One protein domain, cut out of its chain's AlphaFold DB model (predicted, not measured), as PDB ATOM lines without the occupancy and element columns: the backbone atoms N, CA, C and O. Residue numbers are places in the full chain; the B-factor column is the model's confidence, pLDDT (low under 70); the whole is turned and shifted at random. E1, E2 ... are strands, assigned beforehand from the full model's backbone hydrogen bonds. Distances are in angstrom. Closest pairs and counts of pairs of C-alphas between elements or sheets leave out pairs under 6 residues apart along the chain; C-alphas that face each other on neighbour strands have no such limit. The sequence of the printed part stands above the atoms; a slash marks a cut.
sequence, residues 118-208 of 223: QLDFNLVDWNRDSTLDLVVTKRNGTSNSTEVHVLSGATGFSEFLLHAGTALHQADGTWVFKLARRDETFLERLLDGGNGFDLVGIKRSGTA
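What this domain is: This is residues 118 to 208 of the 223 residues of the protein "Integrin-like repeats domain fused to lysozyme, LYCV glycosyl hydrolase" of Cystobacter fuscus DSM 2262 (UniProt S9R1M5). A strongly twisted sheet of four strands, E1 to E4, has a two-stranded hairpin, E5 and E6, over one face towards its E1 edge, making a small sandwich that is only partly face to face. The loop between E5 and E6 reaches away from this body, and its residues 185 to 192 stick out. The printed part has 91 residues with no named helix and six strands, E1 to E6 in chain order, 43 residues in named elements, under half; the class is all strand. The larger sheet, order E1 - E2 - E3 - E4, and the smaller, E5 - E6, are both antiparallel. The whole is only just compact, close to loose, with a radius of gyration of the C-alphas of 14.3 A and spans of 42 by 35 by 24 A.

How they stand to each other: E1, residues 119 to 124, E2, residues 133 to 138, E3, residues 145 to 151, and E4, residues 160 to 169, form a meander, each strand the antiparallel neighbour and hairpin partner of the one before. N 122 and O 135, 2.9 A, N 136 and O 149, 2.8 A, and N 148 and O 164, 2.8 A, are within hydrogen-bond range across its three pairs. E5, residues 175 to 181, and E6, residues 197 to 203, are a hairpin, with N 178 and O 200 at 3.0 A. The two sheets form a sandwich, face to face, their strands at 36 degrees. The closest C-alphas of E1 and E5 are those of Asp 120 and Phe 177, 6.1 A. E4 and E6 are apart.

Where its parts are: E1 begins at C-alpha 119 (266.286, 149.261, 163.214), and E1 and E2 each measure 16.0 A. E3 measures 19.4 A, E4 22.5 A, E5 19.2 A and E6 18.9 A. E6 ends at C-alpha 203 (255.751, 156.554, 155.595).

The domain as a whole: The C-alphas farthest apart, of Thr 155 and Ala 208, are 43.9 A apart. The printed part has no cut. The link from E5 to E6 is long, 15 residues. Residues 181 to 196 and 205 to 208 have pLDDT under 70.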
ATOM      1  N   GLN A 118     266.407 152.571 165.865       90.56
ATOM      2  CA  GLN A 118     265.788 152.797 164.548       90.56
ATOM      3  C   GLN A 118     266.087 151.692 163.527       90.56
ATOM      4  O   GLN A 118     266.243 151.945 162.331       90.56
ATOM      5  N   LEU A 119     266.151 150.460 164.026       94.06
ATOM      6  CA  LEU A 119     266.286 149.261 163.214       94.06
ATOM      7  C   LEU A 119     264.903 148.787 162.765       94.06
ATOM      8  O   LEU A 119     263.960 148.908 163.544       94.06
ATOM      9  N   ASP A 120     264.800 148.225 161.574       94.31
ATOM     10  CA  ASP A 120     263.662 147.426 161.118       94.31
ATOM     11  C   ASP A 120     264.211 146.051 160.701       94.31
ATOM     12  O   ASP A 120     265.274 145.993 160.069       94.31
ATOM     13  N   PHE A 121     263.534 144.967 161.082       95.31
ATOM     14  CA  PHE A 121     263.985 143.593 160.835       95.31
ATOM     15  C   PHE A 121     263.117 142.916 159.774       95.31
ATOM     16  O   PHE A 121     261.918 143.167 159.690       95.31
ATOM     17  N   ASN A 122     263.745 142.110 158.921       94.19
ATOM     18  CA  ASN A 122     263.076 141.292 157.913       94.19
ATOM     19  C   ASN A 122     263.820 139.963 157.765       94.19
ATOM     20  O   ASN A 122     265.052 139.939 157.857       94.19
ATOM     21  N   LEU A 123     263.093 138.898 157.467       92.94
ATOM     22  CA  LEU A 123     263.611 137.548 157.319       92.94
ATOM     23  C   LEU A 123     263.510 137.089 155.858       92.94
ATOM     24  O   LEU A 123     262.421 136.976 155.298       92.94
ATOM     25  N   VAL A 124     264.650 136.850 155.201       91.81
ATOM     26  CA  VAL A 124     264.691 136.482 153.775       91.81
ATOM     27  C   VAL A 124     265.893 135.609 153.434       91.81
ATOM     28  O   VAL A 124     266.970 135.816 153.965       91.81
ATOM     29  N   ASP A 125     265.759 134.692 152.476       92.19
ATOM     30  CA  ASP A 125     266.908 133.974 151.898       92.19
ATOM     31  C   ASP A 125     267.716 134.919 150.985       92.19
ATOM     32  O   ASP A 125     267.395 135.095 149.801       92.19
ATOM     33  N   TRP A 126     268.704 135.615 151.557       92.62
ATOM     34  CA  TRP A 126     269.431 136.695 150.887       92.62
ATOM     35  C   TRP A 126     270.491 136.155 149.931       92.62
ATOM     36  O   TRP A 126     270.644 136.656 148.810       92.62
ATOM     37  N   ASN A 127     271.246 135.149 150.369       93.44
ATOM     38  CA  ASN A 127     272.353 134.568 149.607       93.44
ATOM     39  C   ASN A 127     271.942 133.352 148.748       93.44
ATOM     40  O   ASN A 127     272.780 132.852 147.992       93.44
ATOM     41  N   ARG A 128     270.665 132.941 148.788       92.00
ATOM     42  CA  ARG A 128     270.100 131.793 148.060       92.00
ATOM     43  C   ARG A 128     270.671 130.452 148.514       92.00
ATOM     44  O   ARG A 128     270.822 129.544 147.692       92.00
ATOM     45  N   ASP A 129     271.010 130.328 149.794       93.69
ATOM     46  CA  ASP A 129     271.424 129.061 150.405       93.69
ATOM     47  C   ASP A 129     270.241 128.244 150.948       93.69
ATOM     48  O   ASP A 129     270.433 127.138 151.450       93.69
ATOM     49  N   SER A 130     269.014 128.727 150.716       91.44
ATOM     50  CA  SER A 130     267.743 128.194 151.217       91.44
ATOM     51  C   SER A 130     267.510 128.430 152.705       91.44
ATOM     52  O   SER A 130     266.390 128.218 153.148       91.44
ATOM     53  N   THR A 131     268.477 128.910 153.481       94.19
ATOM     54  CA  THR A 131     268.261 129.327 154.867       94.19
ATOM     55  C   THR A 131     267.852 130.800 154.906       94.19
ATOM     56  O   THR A 131     268.352 131.633 154.158       94.19
ATOM     57  N   LEU A 132     266.896 131.144 155.770       95.12
ATOM     58  CA  LEU A 132     266.478 132.534 155.916       95.12
ATOM     59  C   LEU A 132     267.522 133.340 156.705       95.12
ATOM     60  O   LEU A 132     267.890 132.981 157.819       95.12
ATOM     61  N   ASP A 133     267.957 134.459 156.138       96.06
ATOM     62  CA  ASP A 133     268.890 135.421 156.714       96.06
ATOM     63  C   ASP A 133     268.146 136.603 157.355       96.06
ATOM     64  O   ASP A 133     267.084 137.031 156.892       96.06
ATOM     65  N   LEU A 134     268.736 137.188 158.400       97.12
ATOM     66  CA  LEU A 134     268.182 138.366 159.067       97.12
ATOM     67  C   LEU A 134     268.701 139.636 158.395       97.12
ATOM     68  O   LEU A 134     269.879 139.986 158.513       97.12
ATOM     69  N   VAL A 135     267.809 140.367 157.734       96.88
ATOM     70  CA  VAL A 135     268.098 141.680 157.158       96.88
ATOM     71  C   VAL A 135     267.673 142.774 158.124       96.88
ATOM     72  O   VAL A 135     266.517 142.873 158.531       96.88
ATOM     73  N   VAL A 136     268.620 143.643 158.453       96.56
ATOM     74  CA  VAL A 136     268.440 144.751 159.385       96.56
ATOM     75  C   VAL A 136     268.636 146.061 158.655       96.56
ATOM     76  O   VAL A 136     269.733 146.384 158.194       96.56
ATOM     77  N   THR A 137     267.568 146.847 158.587       95.50
ATOM     78  CA  THR A 137     267.614 148.195 158.028       95.50
ATOM     79  C   THR A 137     267.797 149.200 159.153       95.50
ATOM     80  O   THR A 137     266.926 149.350 160.005       95.50
ATOM     81  N   LYS A 138     268.918 149.919 159.162       94.00
ATOM     82  CA  LYS A 138     269.188 151.003 160.110       94.00
ATOM     83  C   LYS A 138     268.862 152.342 159.461       94.00
ATOM     84  O   LYS A 138     269.583 152.810 158.580       94.00
ATOM     85  N   ARG A 139     267.786 152.980 159.918       91.44
ATOM     86  CA  ARG A 139     267.236 154.206 159.309       91.44
ATOM     87  C   ARG A 139     268.142 155.429 159.442       91.44
ATOM     88  O   ARG A 139     268.126 156.300 158.577       91.44
ATOM     89  N   ASN A 140     268.949 155.496 160.495       86.00
ATOM     90  CA  ASN A 140     269.845 156.614 160.789       86.00
ATOM     91  C   ASN A 140     271.301 156.144 160.960       86.00
ATOM     92  O   ASN A 140     271.922 156.310 162.012       86.00
ATOM     93  N   GLY A 141     271.848 155.542 159.906       72.75
ATOM     94  CA  GLY A 141     273.224 155.057 159.869       72.75
ATOM     95  C   GLY A 141     274.287 156.150 160.033       72.75
ATOM     96  O   GLY A 141     274.029 157.337 159.806       72.75
ATOM     97  N   THR A 142     275.513 155.761 160.393       77.50
ATOM     98  CA  THR A 142     276.662 156.684 160.521       77.50
ATOM     99  C   THR A 142     277.167 157.182 159.165       77.50
ATOM    100  O   THR A 142     277.857 158.198 159.090       77.50
ATOM    101  N   SER A 143     276.764 156.516 158.084       78.50
ATOM    102  CA  SER A 143     277.014 156.892 156.688       78.50
ATOM    103  C   SER A 143     276.223 158.114 156.187       78.50
ATOM    104  O   SER A 143     276.343 158.470 155.016       78.50
ATOM    105  N   ASN A 144     275.413 158.770 157.032       84.19
ATOM    106  CA  ASN A 144     274.425 159.789 156.627       84.19
ATOM    107  C   ASN A 144     273.395 159.265 155.606       84.19
ATOM    108  O   ASN A 144     272.802 160.034 154.843       84.19
ATOM    109  N   SER A 145     273.165 157.954 155.622       89.88
ATOM    110  CA  SER A 145     272.200 157.243 154.788       89.88
ATOM    111  C   SER A 145     271.433 156.218 155.626       89.88
ATOM    112  O   SER A 145     271.768 155.977 156.792       89.88
ATOM    113  N   THR A 146     270.395 155.626 155.044       91.19
ATOM    114  CA  THR A 146     269.848 154.364 155.556       91.19
ATOM    115  C   THR A 146     270.862 153.251 155.262       91.19
ATOM    116  O   THR A 146     271.379 153.188 154.147       91.19
ATOM    117  N   GLU A 147     271.150 152.374 156.220       94.00
ATOM    118  CA  GLU A 147     272.087 151.248 156.073       94.00
ATOM    119  C   GLU A 147     271.349 149.910 156.082       94.00
ATOM    120  O   GLU A 147     270.330 149.767 156.754       94.00
ATOM    121  N   VAL A 148     271.892 148.926 155.369       94.69
ATOM    122  CA  VAL A 148     271.431 147.536 155.376       94.69
ATOM    123  C   VAL A 148     272.555 146.646 155.887       94.69
ATOM    124  O   VAL A 148     273.686 146.696 155.392       94.69
ATOM    125  N   HIS A 149     272.216 145.816 156.864       95.69
ATOM    126  CA  HIS A 149     273.064 144.768 157.411       95.69
ATOM    127  C   HIS A 149     272.366 143.435 157.200       95.69
ATOM    128  O   HIS A 149     271.163 143.347 157.418       95.69
ATOM    129  N   VAL A 150     273.092 142.407 156.786       97.31
ATOM    130  CA  VAL A 150     272.522 141.070 156.581       97.31
ATOM    131  C   VAL A 150     273.321 140.085 157.405       97.31
ATOM    132  O   VAL A 150     274.540 140.024 157.238       97.31
ATOM    133  N   LEU A 151     272.655 139.344 158.284       97.75
ATOM    134  CA  LEU A 151     273.253 138.325 159.138       97.75
ATOM    135  C   LEU A 151     272.826 136.941 158.652       97.75
ATOM    136  O   LEU A 151     271.638 136.712 158.440       97.75
ATOM    137  N   SER A 152     273.787 136.032 158.491       97.25
ATOM    138  CA  SER A 152     273.533 134.720 157.896       97.25
ATOM    139  C   SER A 152     272.707 133.822 158.813       97.25
ATOM    140  O   SER A 152     273.124 133.553 159.941       97.25
ATOM    141  N   GLY A 153     271.589 133.294 158.324       96.50
ATOM    142  CA  GLY A 153     270.810 132.287 159.046       96.50
ATOM    143  C   GLY A 153     271.581 130.983 159.236       96.50
ATOM    144  O   GLY A 153     271.530 130.387 160.310       96.50
ATOM    145  N   ALA A 154     272.404 130.599 158.254       95.75
ATOM    146  CA  ALA A 154     273.241 129.399 158.314       95.75
ATOM    147  C   ALA A 154     274.264 129.421 159.468       95.75
ATOM    148  O   ALA A 154     274.719 128.368 159.919       95.75
ATOM    149  N   THR A 155     274.618 130.607 159.975       95.75
ATOM    150  CA  THR A 155     275.501 130.776 161.145       95.75
ATOM    151  C   THR A 155     274.743 131.163 162.415       95.75
ATOM    152  O   THR A 155     275.354 131.584 163.401       95.75
ATOM    153  N   GLY A 156     273.413 131.051 162.405       95.12
ATOM    154  CA  GLY A 156     272.543 131.498 163.486       95.12
ATOM    155  C   GLY A 156     272.638 132.996 163.751       95.12
ATOM    156  O   GLY A 156     272.737 133.429 164.896       95.12
ATOM    157  N   PHE A 157     272.668 133.784 162.678       96.19
ATOM    158  CA  PHE A 157     272.744 135.244 162.692       96.19
ATOM    159  C   PHE A 157     273.997 135.801 163.388       96.19
ATOM    160  O   PHE A 157     273.985 136.924 163.897       96.19
ATOM    161  N   SER A 158     275.092 135.034 163.424       93.56
ATOM    162  CA  SER A 158     276.342 135.452 164.077       93.56
ATOM    163  C   SER A 158     277.337 136.129 163.126       93.56
ATOM    164  O   SER A 158     278.160 136.930 163.574       93.56
ATOM    165  N   GLU A 159     277.243 135.873 161.817       95.00
ATOM    166  CA  GLU A 159     278.133 136.446 160.798       95.00
ATOM    167  C   GLU A 159     277.396 137.381 159.835       95.00
ATOM    168  O   GLU A 159     276.276 137.095 159.413       95.00
ATOM    169  N   PHE A 160     278.045 138.481 159.438       96.69
ATOM    170  CA  PHE A 160     277.511 139.393 158.425       96.69
ATOM    171  C   PHE A 160     277.812 138.894 157.006       96.69
ATOM    172  O   PHE A 160     278.972 138.724 156.634       96.69
ATOM    173  N   LEU A 161     276.770 138.772 156.185       96.56
ATOM    174  CA  LEU A 161     276.862 138.609 154.732       96.56
ATOM    175  C   LEU A 161     277.026 139.961 154.020       96.56
ATOM    176  O   LEU A 161     277.650 140.041 152.961       96.56
ATOM    177  N   LEU A 162     276.467 141.031 154.596       95.50
ATOM    178  CA  LEU A 162     276.526 142.390 154.059       95.50
ATOM    179  C   LEU A 162     276.500 143.433 155.182       95.50
ATOM    180  O   LEU A 162     275.798 143.279 156.178       95.50
ATOM    181  N   HIS A 163     277.219 144.532 154.959       92.88
ATOM    182  CA  HIS A 163     277.158 145.766 155.738       92.88
ATOM    183  C   HIS A 163     277.365 146.947 154.783       92.88
ATOM    184  O   HIS A 163     278.476 147.144 154.280       92.88
ATOM    185  N   ALA A 164     276.311 147.706 154.478       92.62
ATOM    186  CA  ALA A 164     276.388 148.768 153.477       92.62
ATOM    187  C   ALA A 164     275.453 149.951 153.762       92.62
ATOM    188  O   ALA A 164     274.300 149.776 154.145       92.62
ATOM    189  N   GLY A 165     275.935 151.166 153.485       91.31
ATOM    190  CA  GLY A 165     275.077 152.338 153.307       91.31
ATOM    191  C   GLY A 165     274.346 152.272 151.968       91.31
ATOM    192  O   GLY A 165     274.922 151.868 150.956       91.31
ATOM    193  N   THR A 166     273.077 152.661 151.954       88.12
ATOM    194  CA  THR A 166     272.264 152.723 150.735       88.12
ATOM    195  C   THR A 166     272.341 154.114 150.101       88.12
ATOM    196  O   THR A 166     272.857 155.067 150.679       88.12
ATOM    197  N   ALA A 167     271.777 154.266 148.903       88.75
ATOM    198  CA  ALA A 167     271.586 155.587 148.301       88.75
ATOM    199  C   ALA A 167     270.432 156.387 148.947       88.75
ATOM    200  O   ALA A 167     270.217 157.546 148.590       88.75
ATOM    201  N   LEU A 168     269.667 155.781 149.862       85.88
ATOM    202  CA  LEU A 168     268.551 156.437 150.533       85.88
ATOM    203  C   LEU A 168     269.068 157.333 151.656       85.88
ATOM    204  O   LEU A 168     269.922 156.941 152.449       85.88
ATOM    205  N   HIS A 169     268.498 158.531 151.763       87.31
ATOM    206  CA  HIS A 169     268.749 159.408 152.903       87.31
ATOM    207  C   HIS A 169     268.334 158.741 154.220       87.31
ATOM    208  O   HIS A 169     267.559 157.781 154.235       87.31
ATOM    209  N   GLN A 170     268.843 159.270 155.332       90.62
ATOM    210  CA  GLN A 170     268.370 158.863 156.649       90.62
ATOM    211  C   GLN A 170     266.858 159.083 156.769       90.62
ATOM    212  O   GLN A 170     266.320 160.082 156.278       90.62
ATOM    213  N   ALA A 171     266.193 158.157 157.447       88.62
ATOM    214  CA  ALA A 171     264.773 158.220 157.744       88.62
ATOM    215  C   ALA A 171     264.550 158.346 159.256       88.62
ATOM    216  O   ALA A 171     265.366 157.898 160.056       88.62
ATOM    217  N   ASP A 172     263.447 158.979 159.650       87.56
ATOM    218  CA  ASP A 172     263.043 159.084 161.052       87.56
ATOM    219  C   ASP A 172     262.068 157.957 161.447       87.56
ATOM    220  O   ASP A 172     261.708 157.089 160.648       87.56
ATOM    221  N   GLY A 173     261.586 158.000 162.694       83.69
ATOM    222  CA  GLY A 173     260.623 157.037 163.231       83.69
ATOM    223  C   GLY A 173     259.260 156.997 162.521       83.69
ATOM    224  O   GLY A 173     258.456 156.117 162.821       83.69
ATOM    225  N   THR A 174     258.971 157.925 161.597       87.62
ATOM    226  CA  THR A 174     257.735 157.900 160.794       87.62
ATOM    227  C   THR A 174     257.827 156.953 159.604       87.62
ATOM    228  O   THR A 174     256.816 156.707 158.950       87.62
ATOM    229  N   TRP A 175     259.003 156.400 159.326       90.12
ATOM    230  CA  TRP A 175     259.208 155.402 158.286       90.12
ATOM    231  C   TRP A 175     259.392 154.017 158.884       90.12
ATOM    232  O   TRP A 175     260.020 153.877 159.930       90.12
ATOM    233  N   VAL A 176     258.879 153.010 158.191       89.06
ATOM    234  CA  VAL A 176     259.255 151.606 158.377       89.06
ATOM    235  C   VAL A 176     259.761 151.072 157.047       89.06
ATOM    236  O   VAL A 176     259.228 151.443 155.997       89.06
ATOM    237  N   PHE A 177     260.775 150.225 157.090       91.19
ATOM    238  CA  PHE A 177     261.274 149.509 155.930       91.19
ATOM    239  C   PHE A 177     260.896 148.034 156.007       91.19
ATOM    240  O   PHE A 177     261.138 147.376 157.016       91.19
ATOM    241  N   LYS A 178     260.310 147.524 154.925       90.06
ATOM    242  CA  LYS A 178     260.014 146.101 154.752       90.06
ATOM    243  C   LYS A 178     260.633 145.606 153.449       90.06
ATOM    244  O   LYS A 178     260.748 146.376 152.488       90.06
ATOM    245  N   LEU A 179     261.047 144.348 153.419       87.31
ATOM    246  CA  LEU A 179     261.441 143.681 152.185       87.31
ATOM    247  C   LEU A 179     260.207 143.076 151.529       87.31
ATOM    248  O   LEU A 179     259.454 142.341 152.157       87.31
ATOM    249  N   ALA A 180     260.012 143.373 150.250       75.56
ATOM    250  CA  ALA A 180     258.995 142.728 149.437       75.56
ATOM    251  C   ALA A 180     259.681 141.844 148.398       75.56
ATOM    252  O   ALA A 180     260.571 142.300 147.672       75.56
ATOM    253  N   ARG A 181     259.263 140.579 148.300       67.75
ATOM    254  CA  ARG A 181     259.600 139.768 147.127       67.75
ATOM    255  C   ARG A 181     258.862 140.340 145.927       67.75
ATOM    256  O   ARG A 181     257.664 140.602 146.001       67.75
ATOM    257  N   ARG A 182     259.578 140.499 144.814       60.41
ATOM    258  CA  ARG A 182     258.928 140.658 143.516       60.41
ATOM    259  C   ARG A 182     258.270 139.324 143.190       60.41
ATOM    260  O   ARG A 182     258.969 138.348 142.927       60.41
ATOM    261  N   ASP A 183     256.950 139.261 143.276       54.62
ATOM    262  CA  ASP A 183     256.219 138.153 142.691       54.62
ATOM    263  C   ASP A 183     256.251 138.311 141.161       54.62
ATOM    264  O   ASP A 183     256.134 139.408 140.613       54.62
ATOM    265  N   GLU A 184     256.416 137.205 140.444       47.34
ATOM    266  CA  GLU A 184     256.420 137.174 138.971       47.34
ATOM    267  C   GLU A 184     255.041 137.530 138.363       47.34
ATOM    268  O   GLU A 184     254.846 137.449 137.152       47.34
ATOM    269  N   THR A 185     254.055 137.929 139.178       50.34
ATOM    270  CA  THR A 185     252.656 138.077 138.763       50.34
ATOM    271  C   THR A 185     252.064 139.483 138.823       50.34
ATOM    272  O   THR A 185     250.920 139.631 138.384       50.34
ATOM    273  N   PHE A 186     252.788 140.538 139.238       41.69
ATOM    274  CA  PHE A 186     252.164 141.875 139.271       41.69
ATOM    275  C   PHE A 186     252.917 143.083 138.689       41.69
ATOM    276  O   PHE A 186     252.285 144.127 138.529       41.69
ATOM    277  N   LEU A 187     254.186 143.017 138.266       39.56
ATOM    278  CA  LEU A 187     254.865 144.223 137.738       39.56
ATOM    279  C   LEU A 187     255.720 144.000 136.480       39.56
ATOM    280  O   LEU A 187     256.901 144.348 136.438       39.56
ATOM    281  N   GLU A 188     255.101 143.594 135.368       45.62
ATOM    282  CA  GLU A 188     255.652 143.970 134.060       45.62
ATOM    283  C   GLU A 188     255.503 145.493 133.864       45.62
ATOM    284  O   GLU A 188     254.457 145.967 133.417       45.62
ATOM    285  N   ARG A 189     256.560 146.258 134.197       47.41
ATOM    286  CA  ARG A 189     256.983 147.570 133.621       47.41
ATOM    287  C   ARG A 189     257.484 148.616 134.625       47.41
ATOM    288  O   ARG A 189     257.260 149.811 134.417       47.41
ATOM    289  N   LEU A 190     258.280 148.234 135.621       43.31
ATOM    290  CA  LEU A 190     259.248 149.189 136.172       43.31
ATOM    291  C   LEU A 190     260.506 148.487 136.723       43.31
ATOM    292  O   LEU A 190     260.542 148.105 137.879       43.31
ATOM    293  N   LEU A 191     261.539 148.423 135.868       40.16
ATOM    294  CA  LEU A 191     262.963 148.141 136.148       40.16
ATOM    295  C   LEU A 191     263.371 146.664 136.369       40.16
ATOM    296  O   LEU A 191     263.100 146.078 137.408       40.16
ATOM    297  N   ASP A 192     264.085 146.136 135.363       41.34
ATOM    298  CA  ASP A 192     264.906 144.912 135.296       41.34
ATOM    299  C   ASP A 192     264.413 143.670 136.061       41.34
ATOM    300  O   ASP A 192     264.480 143.587 137.287       41.34
ATOM    301  N   GLY A 193     263.978 142.663 135.290       40.50
ATOM    302  CA  GLY A 193     263.524 141.344 135.744       40.50
ATOM    303  C   GLY A 193     264.609 140.506 136.423       40.50
ATOM    304  O   GLY A 193     265.132 139.557 135.841       40.50
ATOM    305  N   GLY A 194     264.956 140.867 137.654       49.56
ATOM    306  CA  GLY A 194     265.749 140.049 138.562       49.56
ATOM    307  C   GLY A 194     264.892 139.461 139.681       49.56
ATOM    308  O   GLY A 194     264.130 140.186 140.317       49.56
ATOM    309  N   ASN A 195     265.089 138.170 139.967       56.38
ATOM    310  CA  ASN A 195     264.628 137.515 141.194       56.38
ATOM    311  C   ASN A 195     265.356 138.142 142.390       56.38
ATOM    312  O   ASN A 195     266.518 137.813 142.652       56.38
ATOM    313  N   GLY A 196     264.718 139.075 143.086       67.19
ATOM    314  CA  GLY A 196     265.316 139.795 144.206       67.19
ATOM    315  C   GLY A 196     264.268 140.416 145.119       67.19
ATOM    316  O   GLY A 196     263.072 140.396 144.825       67.19
ATOM    317  N   PHE A 197     264.739 140.955 146.239       77.94
ATOM    318  CA  PHE A 197     263.910 141.669 147.201       77.94
ATOM    319  C   PHE A 197     264.015 143.169 146.957       77.94
ATOM    320  O   PHE A 197     265.116 143.700 146.789       77.94
ATOM    321  N   ASP A 198     262.878 143.852 146.977       81.81
ATOM    322  CA  ASP A 198     262.834 145.305 147.017       81.81
ATOM    323  C   ASP A 198     262.765 145.772 148.466       81.81
ATOM    324  O   ASP A 198     261.915 145.330 149.239       81.81
ATOM    325  N   LEU A 199     263.637 146.713 148.826       85.75
ATOM    326  CA  LEU A 199     263.523 147.437 150.083       85.75
ATOM    327  C   LEU A 199     262.488 148.553 149.925       85.75
ATOM    328  O   LEU A 199     262.727 149.554 149.245       85.75
ATOM    329  N   VAL A 200     261.335 148.384 150.564       87.31
ATOM    330  CA  VAL A 200     260.203 149.307 150.478       87.31
ATOM    331  C   VAL A 200     260.132 150.151 151.745       87.31
ATOM    332  O   VAL A 200     259.934 149.639 152.843       87.31
ATOM    333  N   GLY A 201     260.262 151.470 151.589       87.38
ATOM    334  CA  GLY A 201     260.036 152.435 152.665       87.38
ATOM    335  C   GLY A 201     258.576 152.888 152.718       87.38
ATOM    336  O   GLY A 201     258.054 153.439 151.747       87.38
ATOM    337  N   ILE A 202     257.924 152.719 153.867       87.75
ATOM    338  CA  ILE A 202     256.528 153.103 154.102       87.75
ATOM    339  C   ILE A 202     256.485 154.249 155.112       87.75
ATOM    340  O   ILE A 202     256.873 154.089 156.270       87.75
ATOM    341  N   LYS A 203     255.958 155.407 154.699       87.25
ATOM    342  CA  LYS A 203     255.751 156.554 155.595       87.25
ATOM    343  C   LYS A 203     254.422 156.431 156.339       87.25
ATOM    344  O   LYS A 203     253.354 156.622 155.759       87.25
ATOM    345  N   ARG A 204     254.481 156.188 157.644       81.31
ATOM    346  CA  ARG A 204     253.339 156.183 158.565       81.31
ATOM    347  C   ARG A 204     252.901 157.633 158.823       81.31
ATOM    348  O   ARG A 204     253.474 158.337 159.651       81.31
ATOM    349  N   SER A 205     251.905 158.133 158.088       67.19
ATOM    350  CA  SER A 205     251.360 159.479 158.321       67.19
ATOM    351  C   SER A 205     250.410 159.500 159.523       67.19
ATOM    352  O   SER A 205     249.386 158.817 159.521       67.19
ATOM    353  N   GLY A 206     250.692 160.337 160.522       55.94
ATOM    354  CA  GLY A 206     249.714 160.690 161.550       55.94
ATOM    355  C   GLY A 206     248.579 161.552 160.976       55.94
ATOM    356  O   GLY A 206     248.836 162.550 160.312       55.94
ATOM    357  N   THR A 207     247.337 161.184 161.311       44.25
ATOM    358  CA  THR A 207     246.025 161.806 161.002       44.25
ATOM    359  C   THR A 207     245.347 161.436 159.673       44.25
ATOM    360  O   THR A 207     245.497 162.085 158.644       44.25
ATOM    361  N   ALA A 208     244.433 160.464 159.760       43.50
ATOM    362  CA  ALA A 208     243.207 160.461 158.972       43.50
ATOM    363  C   ALA A 208     242.239 161.494 159.578       43.50
ATOM    364  O   ALA A 208     241.419 161.150 160.418       43.50
TER     365      ALA A 208